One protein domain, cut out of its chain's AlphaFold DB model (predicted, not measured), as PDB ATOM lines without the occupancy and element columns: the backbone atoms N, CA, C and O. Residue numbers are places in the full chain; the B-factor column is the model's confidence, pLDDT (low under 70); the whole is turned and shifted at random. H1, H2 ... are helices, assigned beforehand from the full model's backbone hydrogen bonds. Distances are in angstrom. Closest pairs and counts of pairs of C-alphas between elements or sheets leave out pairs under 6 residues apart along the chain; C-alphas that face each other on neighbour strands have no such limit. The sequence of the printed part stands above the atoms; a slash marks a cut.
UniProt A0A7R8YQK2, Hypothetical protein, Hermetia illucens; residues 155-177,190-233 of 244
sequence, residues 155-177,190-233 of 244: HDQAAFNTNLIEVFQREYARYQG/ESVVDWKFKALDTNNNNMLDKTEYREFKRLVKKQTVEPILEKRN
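Overview. This is residues 155 to 177 and 190 to 233 of the 244 residues of the protein "Hypothetical protein" of Hermetia illucens (UniProt A0A7R8YQK2). Long H1 meets H2 nearly at right angles, H3 passes close to H1, and residues 225 to 233 stick out as an arm. The printed part has 67 residues with helices H1 to H4 in order and no named strand: all helix. It is only just loose, close to compact, with radius of gyration of the C-alphas 13.4 A and spans 43 by 29 by 23 A.

Arrangement. H1, residues 155 to 176, touches H2, residues 190 to 200, with 165 to 172 alone, about perpendicular at 80 degrees; the closest C-alphas, 169 and 192, are 6.1 A apart. H3, residues 214 to 225, is close to H1 but not clearly touching; the closest C-alphas, 164 and 220, are 7.8 A apart. H4, residues 227 to 233, meets H3 only through their link. Every O i to N i+4 pair is within hydrogen-bond range in H1, H2 and H3, and 2 of 3 in H4.

Along the chain. H1, 31.1 A long, begins at C-alpha 155 (-18.760, 20.523, -30.093); H4 ends at C-alpha 233 (-34.832, 29.248, -11.383).

Size, cuts and confidence. Residues 178 to 189 are cut out; C-alphas 177 and 190 are 18.4 A apart. H2 to H3 is a long link. Residues 177 and 223 to 233 have pLDDT under 70.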
ATOM      1  N   HIS A 155     -17.629  21.152 -30.765       75.56
ATOM      2  CA  HIS A 155     -18.760  20.523 -30.093       75.56
ATOM      3  C   HIS A 155     -19.915  21.512 -29.881       75.56
ATOM      4  O   HIS A 155     -21.057  21.194 -30.194       75.56
ATOM      5  N   ASP A 156     -19.624  22.738 -29.434       77.12
ATOM      6  CA  ASP A 156     -20.647  23.782 -29.271       77.12
ATOM      7  C   ASP A 156     -21.289  24.162 -30.611       77.12
ATOM      8  O   ASP A 156     -22.491  24.410 -30.677       77.12
ATOM      9  N   GLN A 157     -20.503  24.179 -31.692       75.50
ATOM     10  CA  GLN A 157     -21.005  24.428 -33.040       75.50
ATOM     11  C   GLN A 157     -21.910  23.290 -33.528       75.50
ATOM     12  O   GLN A 157     -22.967  23.566 -34.089       75.50
ATOM     13  N   ALA A 158     -21.522  22.033 -33.302       79.62
ATOM     14  CA  ALA A 158     -22.344  20.877 -33.651       79.62
ATOM     15  C   ALA A 158     -23.663  20.880 -32.864       79.62
ATOM     16  O   ALA A 158     -24.729  20.816 -33.468       79.62
ATOM     17  N   ALA A 159     -23.600  21.077 -31.544       80.81
ATOM     18  CA  ALA A 159     -24.780  21.163 -30.688       80.81
ATOM     19  C   ALA A 159     -25.701  22.325 -31.090       80.81
ATOM     20  O   ALA A 159     -26.921  22.179 -31.123       80.81
ATOM     21  N   PHE A 160     -25.132  23.483 -31.432       84.75
ATOM     22  CA  PHE A 160     -25.908  24.604 -31.951       84.75
ATOM     23  C   PHE A 160     -26.608  24.249 -33.265       84.75
ATOM     24  O   PHE A 160     -27.795  24.527 -33.397       84.75
ATOM     25  N   ASN A 161     -25.902  23.626 -34.212       82.56
ATOM     26  CA  ASN A 161     -26.471  23.241 -35.502       82.56
ATOM     27  C   ASN A 161     -27.608  22.221 -35.344       82.56
ATOM     28  O   ASN A 161     -28.649  22.401 -35.968       82.56
ATOM     29  N   THR A 162     -27.454  21.213 -34.479       84.25
ATOM     30  CA  THR A 162     -28.523  20.248 -34.169       84.25
ATOM     31  C   THR A 162     -29.752  20.956 -33.603       84.25
ATOM     32  O   THR A 162     -30.840  20.840 -34.162       84.25
ATOM     33  N   ASN A 163     -29.574  21.792 -32.574       84.38
ATOM     34  CA  ASN A 163     -30.674  22.562 -31.984       84.38
ATOM     35  C   ASN A 163     -31.345  23.498 -33.005       84.38
ATOM     36  O   ASN A 163     -32.548  23.744 -32.941       84.38
ATOM     37  N   LEU A 164     -30.570  24.046 -33.944       86.00
ATOM     38  CA  LEU A 164     -31.087  24.920 -34.991       86.00
ATOM     39  C   LEU A 164     -31.987  24.159 -35.967       86.00
ATOM     40  O   LEU A 164     -33.073  24.636 -36.291       86.00
ATOM     41  N   ILE A 165     -31.545  22.977 -36.403       85.56
ATOM     42  CA  ILE A 165     -32.308  22.099 -37.292       85.56
ATOM     43  C   ILE A 165     -33.601  21.655 -36.604       85.56
ATOM     44  O   ILE A 165     -34.655  21.714 -37.228       85.56
ATOM     45  N   GLU A 166     -33.568  21.326 -35.310       83.94
ATOM     46  CA  GLU A 166     -34.779  20.985 -34.551       83.94
ATOM     47  C   GLU A 166     -35.799  22.134 -34.508       83.94
ATOM     48  O   GLU A 166     -37.004  21.916 -34.655       83.94
ATOM     49  N   VAL A 167     -35.338  23.377 -34.322       84.56
ATOM     50  CA  VAL A 167     -36.220  24.556 -34.363       84.56
ATOM     51  C   VAL A 167     -36.869  24.685 -35.739       84.56
ATOM     52  O   VAL A 167     -38.076  24.920 -35.827       84.56
ATOM     53  N   PHE A 168     -36.096  24.486 -36.806       88.69
ATOM     54  CA  PHE A 168     -36.612  24.536 -38.170       88.69
ATOM     55  C   PHE A 168     -37.583  23.406 -38.477       88.69
ATOM     56  O   PHE A 168     -38.615  23.662 -39.085       88.69
ATOM     57  N   GLN A 169     -37.312  22.185 -38.016       85.44
ATOM     58  CA  GLN A 169     -38.203  21.040 -38.197       85.44
ATOM     59  C   GLN A 169     -39.573  21.299 -37.567       85.44
ATOM     60  O   GLN A 169     -40.595  21.013 -38.186       85.44
ATOM     61  N   ARG A 170     -39.620  21.903 -36.370       82.69
ATOM     62  CA  ARG A 170     -40.885  22.266 -35.704       82.69
ATOM     63  C   ARG A 170     -41.669  23.320 -36.477       82.69
ATOM     64  O   ARG A 170     -42.893  23.251 -36.539       82.69
ATOM     65  N   GLU A 171     -40.979  24.307 -37.036       85.69
ATOM     66  CA  GLU A 171     -41.603  25.342 -37.860       85.69
ATOM     67  C   GLU A 171     -42.103  24.768 -39.192       85.69
ATOM     68  O   GLU A 171     -43.233  25.035 -39.597       85.69
ATOM     69  N   TYR A 172     -41.301  23.909 -39.822       84.50
ATOM     70  CA  TYR A 172     -41.632  23.227 -41.066       84.50
ATOM     71  C   TYR A 172     -42.812  22.269 -40.900       84.50
ATOM     72  O   TYR A 172     -43.703  22.261 -41.738       84.50
ATOM     73  N   ALA A 173     -42.884  21.520 -39.797       83.75
ATOM     74  CA  ALA A 173     -44.022  20.651 -39.498       83.75
ATOM     75  C   ALA A 173     -45.335  21.443 -39.359       83.75
ATOM     76  O   ALA A 173     -46.376  20.998 -39.835       83.75
ATOM     77  N   ARG A 174     -45.293  22.648 -38.765       83.12
ATOM     78  CA  ARG A 174     -46.458  23.551 -38.703       83.12
ATOM     79  C   ARG A 174     -46.837  24.096 -40.080       83.12
ATOM     80  O   ARG A 174     -48.019  24.189 -40.380       83.12
ATOM     81  N   TYR A 175     -45.845  24.428 -40.905       78.88
ATOM     82  CA  TYR A 175     -46.047  24.873 -42.285       78.88
ATOM     83  C   TYR A 175     -46.647  23.766 -43.174       78.88
ATOM     84  O   TYR A 175     -47.572  24.024 -43.939       78.88
ATOM     85  N   GLN A 176     -46.174  22.523 -43.034       74.81
ATOM     86  CA  GLN A 176     -46.695  21.347 -43.740       74.81
ATOM     87  C   GLN A 176     -48.086  20.940 -43.244       74.81
ATOM     88  O   GLN A 176     -48.916  20.560 -44.051       74.81
ATOM     89  N   GLY A 177     -48.402  21.101 -41.954       64.94
ATOM     90  CA  GLY A 177     -49.751  20.850 -41.420       64.94
ATOM     91  C   GLY A 177     -50.855  21.745 -42.005       64.94
ATOM     92  O   GLY A 177     -52.034  21.478 -41.787       64.94
ATOM     93  N   GLU A 190     -32.494  17.922 -44.995       73.31
ATOM     94  CA  GLU A 190     -32.110  18.748 -46.139       73.31
ATOM     95  C   GLU A 190     -33.274  19.600 -46.675       73.31
ATOM     96  O   GLU A 190     -33.097  20.790 -46.939       73.31
ATOM     97  N   SER A 191     -34.491  19.046 -46.731       78.81
ATOM     98  CA  SER A 191     -35.688  19.759 -47.200       78.81
ATOM     99  C   SER A 191     -36.106  20.893 -46.258       78.81
ATOM    100  O   SER A 191     -36.635  21.913 -46.695       78.81
ATOM    101  N   VAL A 192     -35.845  20.737 -44.958       85.25
ATOM    102  CA  VAL A 192     -36.183  21.722 -43.919       85.25
ATOM    103  C   VAL A 192     -35.238  22.919 -43.971       85.25
ATOM    104  O   VAL A 192     -35.674  24.069 -43.875       85.25
ATOM    105  N   VAL A 193     -33.939  22.653 -44.125       88.38
ATOM    106  CA  VAL A 193     -32.917  23.703 -44.199       88.38
ATOM    107  C   VAL A 193     -33.070  24.511 -45.487       88.38
ATOM    108  O   VAL A 193     -33.030  25.737 -45.419       88.38
ATOM    109  N   ASP A 194     -33.306  23.856 -46.630       87.06
ATOM    110  CA  ASP A 194     -33.529  24.531 -47.916       87.06
ATOM    111  C   ASP A 194     -34.776  25.430 -47.890       87.06
ATOM    112  O   ASP A 194     -34.703  26.607 -48.249       87.06
ATOM    113  N   TRP A 195     -35.902  24.923 -47.371       89.69
ATOM    114  CA  TRP A 195     -37.118  25.722 -47.192       89.69
ATOM    115  C   TRP A 195     -36.858  26.964 -46.337       89.69
ATOM    116  O   TRP A 195     -37.224  28.081 -46.712       89.69
ATOM    117  N   LYS A 196     -36.197  26.784 -45.189       90.31
ATOM    118  CA  LYS A 196     -35.948  27.894 -44.274       90.31
ATOM    119  C   LYS A 196     -34.949  28.893 -44.846       90.31
ATOM    120  O   LYS A 196     -35.087  30.089 -44.602       90.31
ATOM    121  N   PHE A 197     -33.965  28.421 -45.611       90.94
ATOM    122  CA  PHE A 197     -33.017  29.271 -46.318       90.94
ATOM    123  C   PHE A 197     -33.735  30.145 -47.348       90.94
ATOM    124  O   PHE A 197     -33.600  31.362 -47.286       90.94
ATOM    125  N   LYS A 198     -34.570  29.555 -48.212       89.25
ATOM    126  CA  LYS A 198     -35.380  30.286 -49.203       89.25
ATOM    127  C   LYS A 198     -36.325  31.300 -48.561       89.25
ATOM    128  O   LYS A 198     -36.498  32.393 -49.080       89.25
ATOM    129  N   ALA A 199     -36.898  30.969 -47.403       88.81
ATOM    130  CA  ALA A 199     -37.745  31.895 -46.653       88.81
ATOM    131  C   ALA A 199     -36.978  33.109 -46.085       88.81
ATOM    132  O   ALA A 199     -37.589  34.135 -45.790       88.81
ATOM    133  N   LEU A 200     -35.659  32.993 -45.891       90.62
ATOM    134  CA  LEU A 200     -34.802  34.067 -45.386       90.62
ATOM    135  C   LEU A 200     -34.072  34.824 -46.510       90.62
ATOM    136  O   LEU A 200     -33.776  36.004 -46.333       90.62
ATOM    137  N   ASP A 201     -33.786  34.172 -47.637       90.75
ATOM    138  CA  ASP A 201     -33.070  34.726 -48.796       90.75
ATOM    139  C   ASP A 201     -33.996  35.582 -49.672       90.75
ATOM    140  O   ASP A 201     -34.373  35.232 -50.789       90.75
ATOM    141  N   THR A 202     -34.406  36.727 -49.132       90.38
ATOM    142  CA  THR A 202     -35.366  37.626 -49.788       90.38
ATOM    143  C   THR A 202     -34.866  38.205 -51.110       90.38
ATOM    144  O   THR A 202     -35.678  38.576 -51.956       90.38
ATOM    145  N   ASN A 203     -33.547  38.306 -51.298       85.25
ATOM    146  CA  ASN A 203     -32.960  38.825 -52.531       85.25
ATOM    147  C   ASN A 203     -32.552  37.713 -53.525       85.25
ATOM    148  O   ASN A 203     -32.049  38.039 -54.604       85.25
ATOM    149  N   ASN A 204     -32.810  36.438 -53.195       87.06
ATOM    150  CA  ASN A 204     -32.545  35.242 -54.006       87.06
ATOM    151  C   ASN A 204     -31.104  35.152 -54.534       87.06
ATOM    152  O   ASN A 204     -30.858  34.656 -55.639       87.06
ATOM    153  N   ASN A 205     -30.132  35.665 -53.780       86.31
ATOM    154  CA  ASN A 205     -28.729  35.638 -54.190       86.31
ATOM    155  C   ASN A 205     -28.010  34.342 -53.760       86.31
ATOM    156  O   ASN A 205     -26.796  34.220 -53.957       86.31
ATOM    157  N   ASN A 206     -28.749  33.382 -53.192       81.56
ATOM    158  CA  ASN A 206     -28.272  32.129 -52.615       81.56
ATOM    159  C   ASN A 206     -27.300  32.314 -51.436       81.56
ATOM    160  O   ASN A 206     -26.513  31.417 -51.125       81.56
ATOM    161  N   MET A 207     -27.310  33.475 -50.775       80.25
ATOM    162  CA  MET A 207     -26.364  33.865 -49.726       80.25
ATOM    163  C   MET A 207     -27.008  34.785 -48.676       80.25
ATOM    164  O   MET A 207     -27.034  36.002 -48.834       80.25
ATOM    165  N   LEU A 208     -27.351  34.236 -47.504       82.25
ATOM    166  CA  LEU A 208     -27.936  35.030 -46.412       82.25
ATOM    167  C   LEU A 208     -26.994  36.116 -45.868       82.25
ATOM    168  O   LEU A 208     -25.985  35.851 -45.191       82.25
ATOM    169  N   ASP A 209     -27.370  37.372 -46.081       82.25
ATOM    170  CA  ASP A 209     -26.690  38.528 -45.525       82.25
ATOM    171  C   ASP A 209     -27.200  38.927 -44.123       82.25
ATOM    172  O   ASP A 209     -28.118  38.350 -43.544       82.25
ATOM    173  N   LYS A 210     -26.547  39.926 -43.510       79.31
ATOM    174  CA  LYS A 210     -26.848  40.360 -42.129       79.31
ATOM    175  C   LYS A 210     -28.255  40.909 -41.941       79.31
ATOM    176  O   LYS A 210     -28.728  40.932 -40.806       79.31
ATOM    177  N   THR A 211     -28.817  41.458 -42.999       83.00
ATOM    178  CA  THR A 211     -30.134  42.076 -43.058       83.00
ATOM    179  C   THR A 211     -31.185  40.977 -43.134       83.00
ATOM    180  O   THR A 211     -32.126  41.000 -42.345       83.00
ATOM    181  N   GLU A 212     -30.931  39.957 -43.951       86.38
ATOM    182  CA  GLU A 212     -31.809  38.804 -44.189       86.38
ATOM    183  C   GLU A 212     -31.970  37.903 -42.962       86.38
ATOM    184  O   GLU A 212     -33.084  37.623 -42.525       86.38
ATOM    185  N   TYR A 213     -30.876  37.532 -42.286       89.00
ATOM    186  CA  TYR A 213     -30.983  36.696 -41.079       89.00
ATOM    187  C   TYR A 213     -31.224  37.489 -39.784       89.00
ATOM    188  O   TYR A 213     -31.182  36.913 -38.690       89.00
ATOM    189  N   ARG A 214     -31.420  38.816 -39.847       86.69
ATOM    190  CA  ARG A 214     -31.437  39.684 -38.653       86.69
ATOM    191  C   ARG A 214     -32.517  39.281 -37.652       86.69
ATOM    192  O   ARG A 214     -32.208  39.137 -36.468       86.69
ATOM    193  N   GLU A 215     -33.751  39.113 -38.122       83.44
ATOM    194  CA  GLU A 215     -34.898  38.763 -37.274       83.44
ATOM    195  C   GLU A 215     -34.793  37.328 -36.769       83.44
ATOM    196  O   GLU A 215     -34.911  37.072 -35.570       83.44
ATOM    197  N   PHE A 216     -34.416  36.407 -37.653       87.69
ATOM    198  CA  PHE A 216     -34.145  35.023 -37.290       87.69
ATOM    199  C   PHE A 216     -33.107  34.904 -36.163       87.69
ATOM    200  O   PHE A 216     -33.316  34.214 -35.167       87.69
ATOM    201  N   LYS A 217     -32.007  35.655 -36.252       85.75
ATOM    202  CA  LYS A 217     -30.976  35.687 -35.211       85.75
ATOM    203  C   LYS A 217     -31.509  36.174 -33.863       85.75
ATOM    204  O   LYS A 217     -30.995  35.735 -32.832       85.75
ATOM    205  N   ARG A 218     -32.487  37.088 -33.840       84.38
ATOM    206  CA  ARG A 218     -33.141  37.510 -32.590       84.38
ATOM    207  C   ARG A 218     -33.963  36.367 -32.000       84.38
ATOM    208  O   ARG A 218     -33.823  36.101 -30.809       84.38
ATOM    209  N   LEU A 219     -34.727  35.659 -32.830       79.25
ATOM    210  CA  LEU A 219     -35.534  34.509 -32.412       79.25
ATOM    211  C   LEU A 219     -34.676  33.365 -31.873       79.25
ATOM    212  O   LEU A 219     -34.941  32.878 -30.781       79.25
ATOM    213  N   VAL A 220     -33.594  32.993 -32.563       82.38
ATOM    214  CA  VAL A 220     -32.678  31.944 -32.086       82.38
ATOM    215  C   VAL A 220     -32.043  32.336 -30.765       82.38
ATOM    216  O   VAL A 220     -31.997  31.528 -29.847       82.38
ATOM    217  N   LYS A 221     -31.572  33.582 -30.629       78.50
ATOM    218  CA  LYS A 221     -31.026  34.060 -29.353       78.50
ATOM    219  C   LYS A 221     -32.046  33.937 -28.227       78.50
ATOM    220  O   LYS A 221     -31.683  33.456 -27.164       78.50
ATOM    221  N   LYS A 222     -33.300  34.317 -28.474       76.31
ATOM    222  CA  LYS A 222     -34.380  34.179 -27.495       76.31
ATOM    223  C   LYS A 222     -34.611  32.701 -27.141       76.31
ATOM    224  O   LYS A 222     -34.494  32.318 -25.987       76.31
ATOM    225  N   GLN A 223     -34.783  31.846 -28.147       65.88
ATOM    226  CA  GLN A 223     -35.125  30.430 -27.983       65.88
ATOM    227  C   GLN A 223     -33.983  29.543 -27.452       65.88
ATOM    228  O   GLN A 223     -34.254  28.487 -26.896       65.88
ATOM    229  N   THR A 224     -32.714  29.929 -27.623       61.25
ATOM    230  CA  THR A 224     -31.547  29.110 -27.225       61.25
ATOM    231  C   THR A 224     -30.827  29.637 -25.984       61.25
ATOM    232  O   THR A 224     -30.134  28.871 -25.319       61.25
ATOM    233  N   VAL A 225     -30.990  30.922 -25.640       58.47
ATOM    234  CA  VAL A 225     -30.321  31.548 -24.483       58.47
ATOM    235  C   VAL A 225     -31.267  31.721 -23.290       58.47
ATOM    236  O   VAL A 225     -30.822  31.554 -22.156       58.47
ATOM    237  N   GLU A 226     -32.562  31.986 -23.502       51.25
ATOM    238  CA  GLU A 226     -33.527  32.159 -22.399       51.25
ATOM    239  C   GLU A 226     -33.954  30.865 -21.671       51.25
ATOM    240  O   GLU A 226     -34.103  30.932 -20.448       51.25
ATOM    241  N   PRO A 227     -34.030  29.661 -22.286       50.59
ATOM    242  CA  PRO A 227     -34.415  28.454 -21.541       50.59
ATOM    243  C   PRO A 227     -33.391  28.031 -20.472       50.59
ATOM    244  O   PRO A 227     -33.681  27.194 -19.618       50.59
ATOM    245  N   ILE A 228     -32.172  28.585 -20.518       48.06
ATOM    246  CA  ILE A 228     -31.088  28.290 -19.567       48.06
ATOM    247  C   ILE A 228     -31.296  29.046 -18.240       48.06
ATOM    248  O   ILE A 228     -30.812  28.601 -17.195       48.06
ATOM    249  N   LEU A 229     -32.026  30.166 -18.252       44.19
ATOM    250  CA  LEU A 229     -32.310  30.958 -17.050       44.19
ATOM    251  C   LEU A 229     -33.534  30.434 -16.292       44.19
ATOM    252  O   LEU A 229     -33.530  30.413 -15.064       44.19
ATOM    253  N   GLU A 230     -34.534  29.922 -17.004       45.16
ATOM    254  CA  GLU A 230     -35.771  29.443 -16.380       45.16
ATOM    255  C   GLU A 230     -35.594  28.072 -15.710       45.16
ATOM    256  O   GLU A 230     -36.062  27.861 -14.593       45.16
ATOM    257  N   LYS A 231     -34.790  27.172 -16.300       47.16
ATOM    258  CA  LYS A 231     -34.445  25.895 -15.649       47.16
ATOM    259  C   LYS A 231     -33.641  26.104 -14.365       47.16
ATOM    260  O   LYS A 231     -33.905  25.436 -13.375       47.16
ATOM    261  N   ARG A 232     -32.702  27.060 -14.338       48.12
ATOM    262  CA  ARG A 232     -31.951  27.401 -13.114       48.12
ATOM    263  C   ARG A 232     -32.847  27.958 -12.008       48.12
ATOM    264  O   ARG A 232     -32.614  27.628 -10.850       48.12
ATOM    265  N   ASN A 233     -33.869  28.740 -12.358       45.12
ATOM    266  CA  ASN A 233     -34.832  29.248 -11.383       45.12
ATOM    267  C   ASN A 233     -35.796  28.171 -10.876       45.12
ATOM    268  O   ASN A 233     -36.096  28.175  -9.691       45.12
TER     269      ASN A 233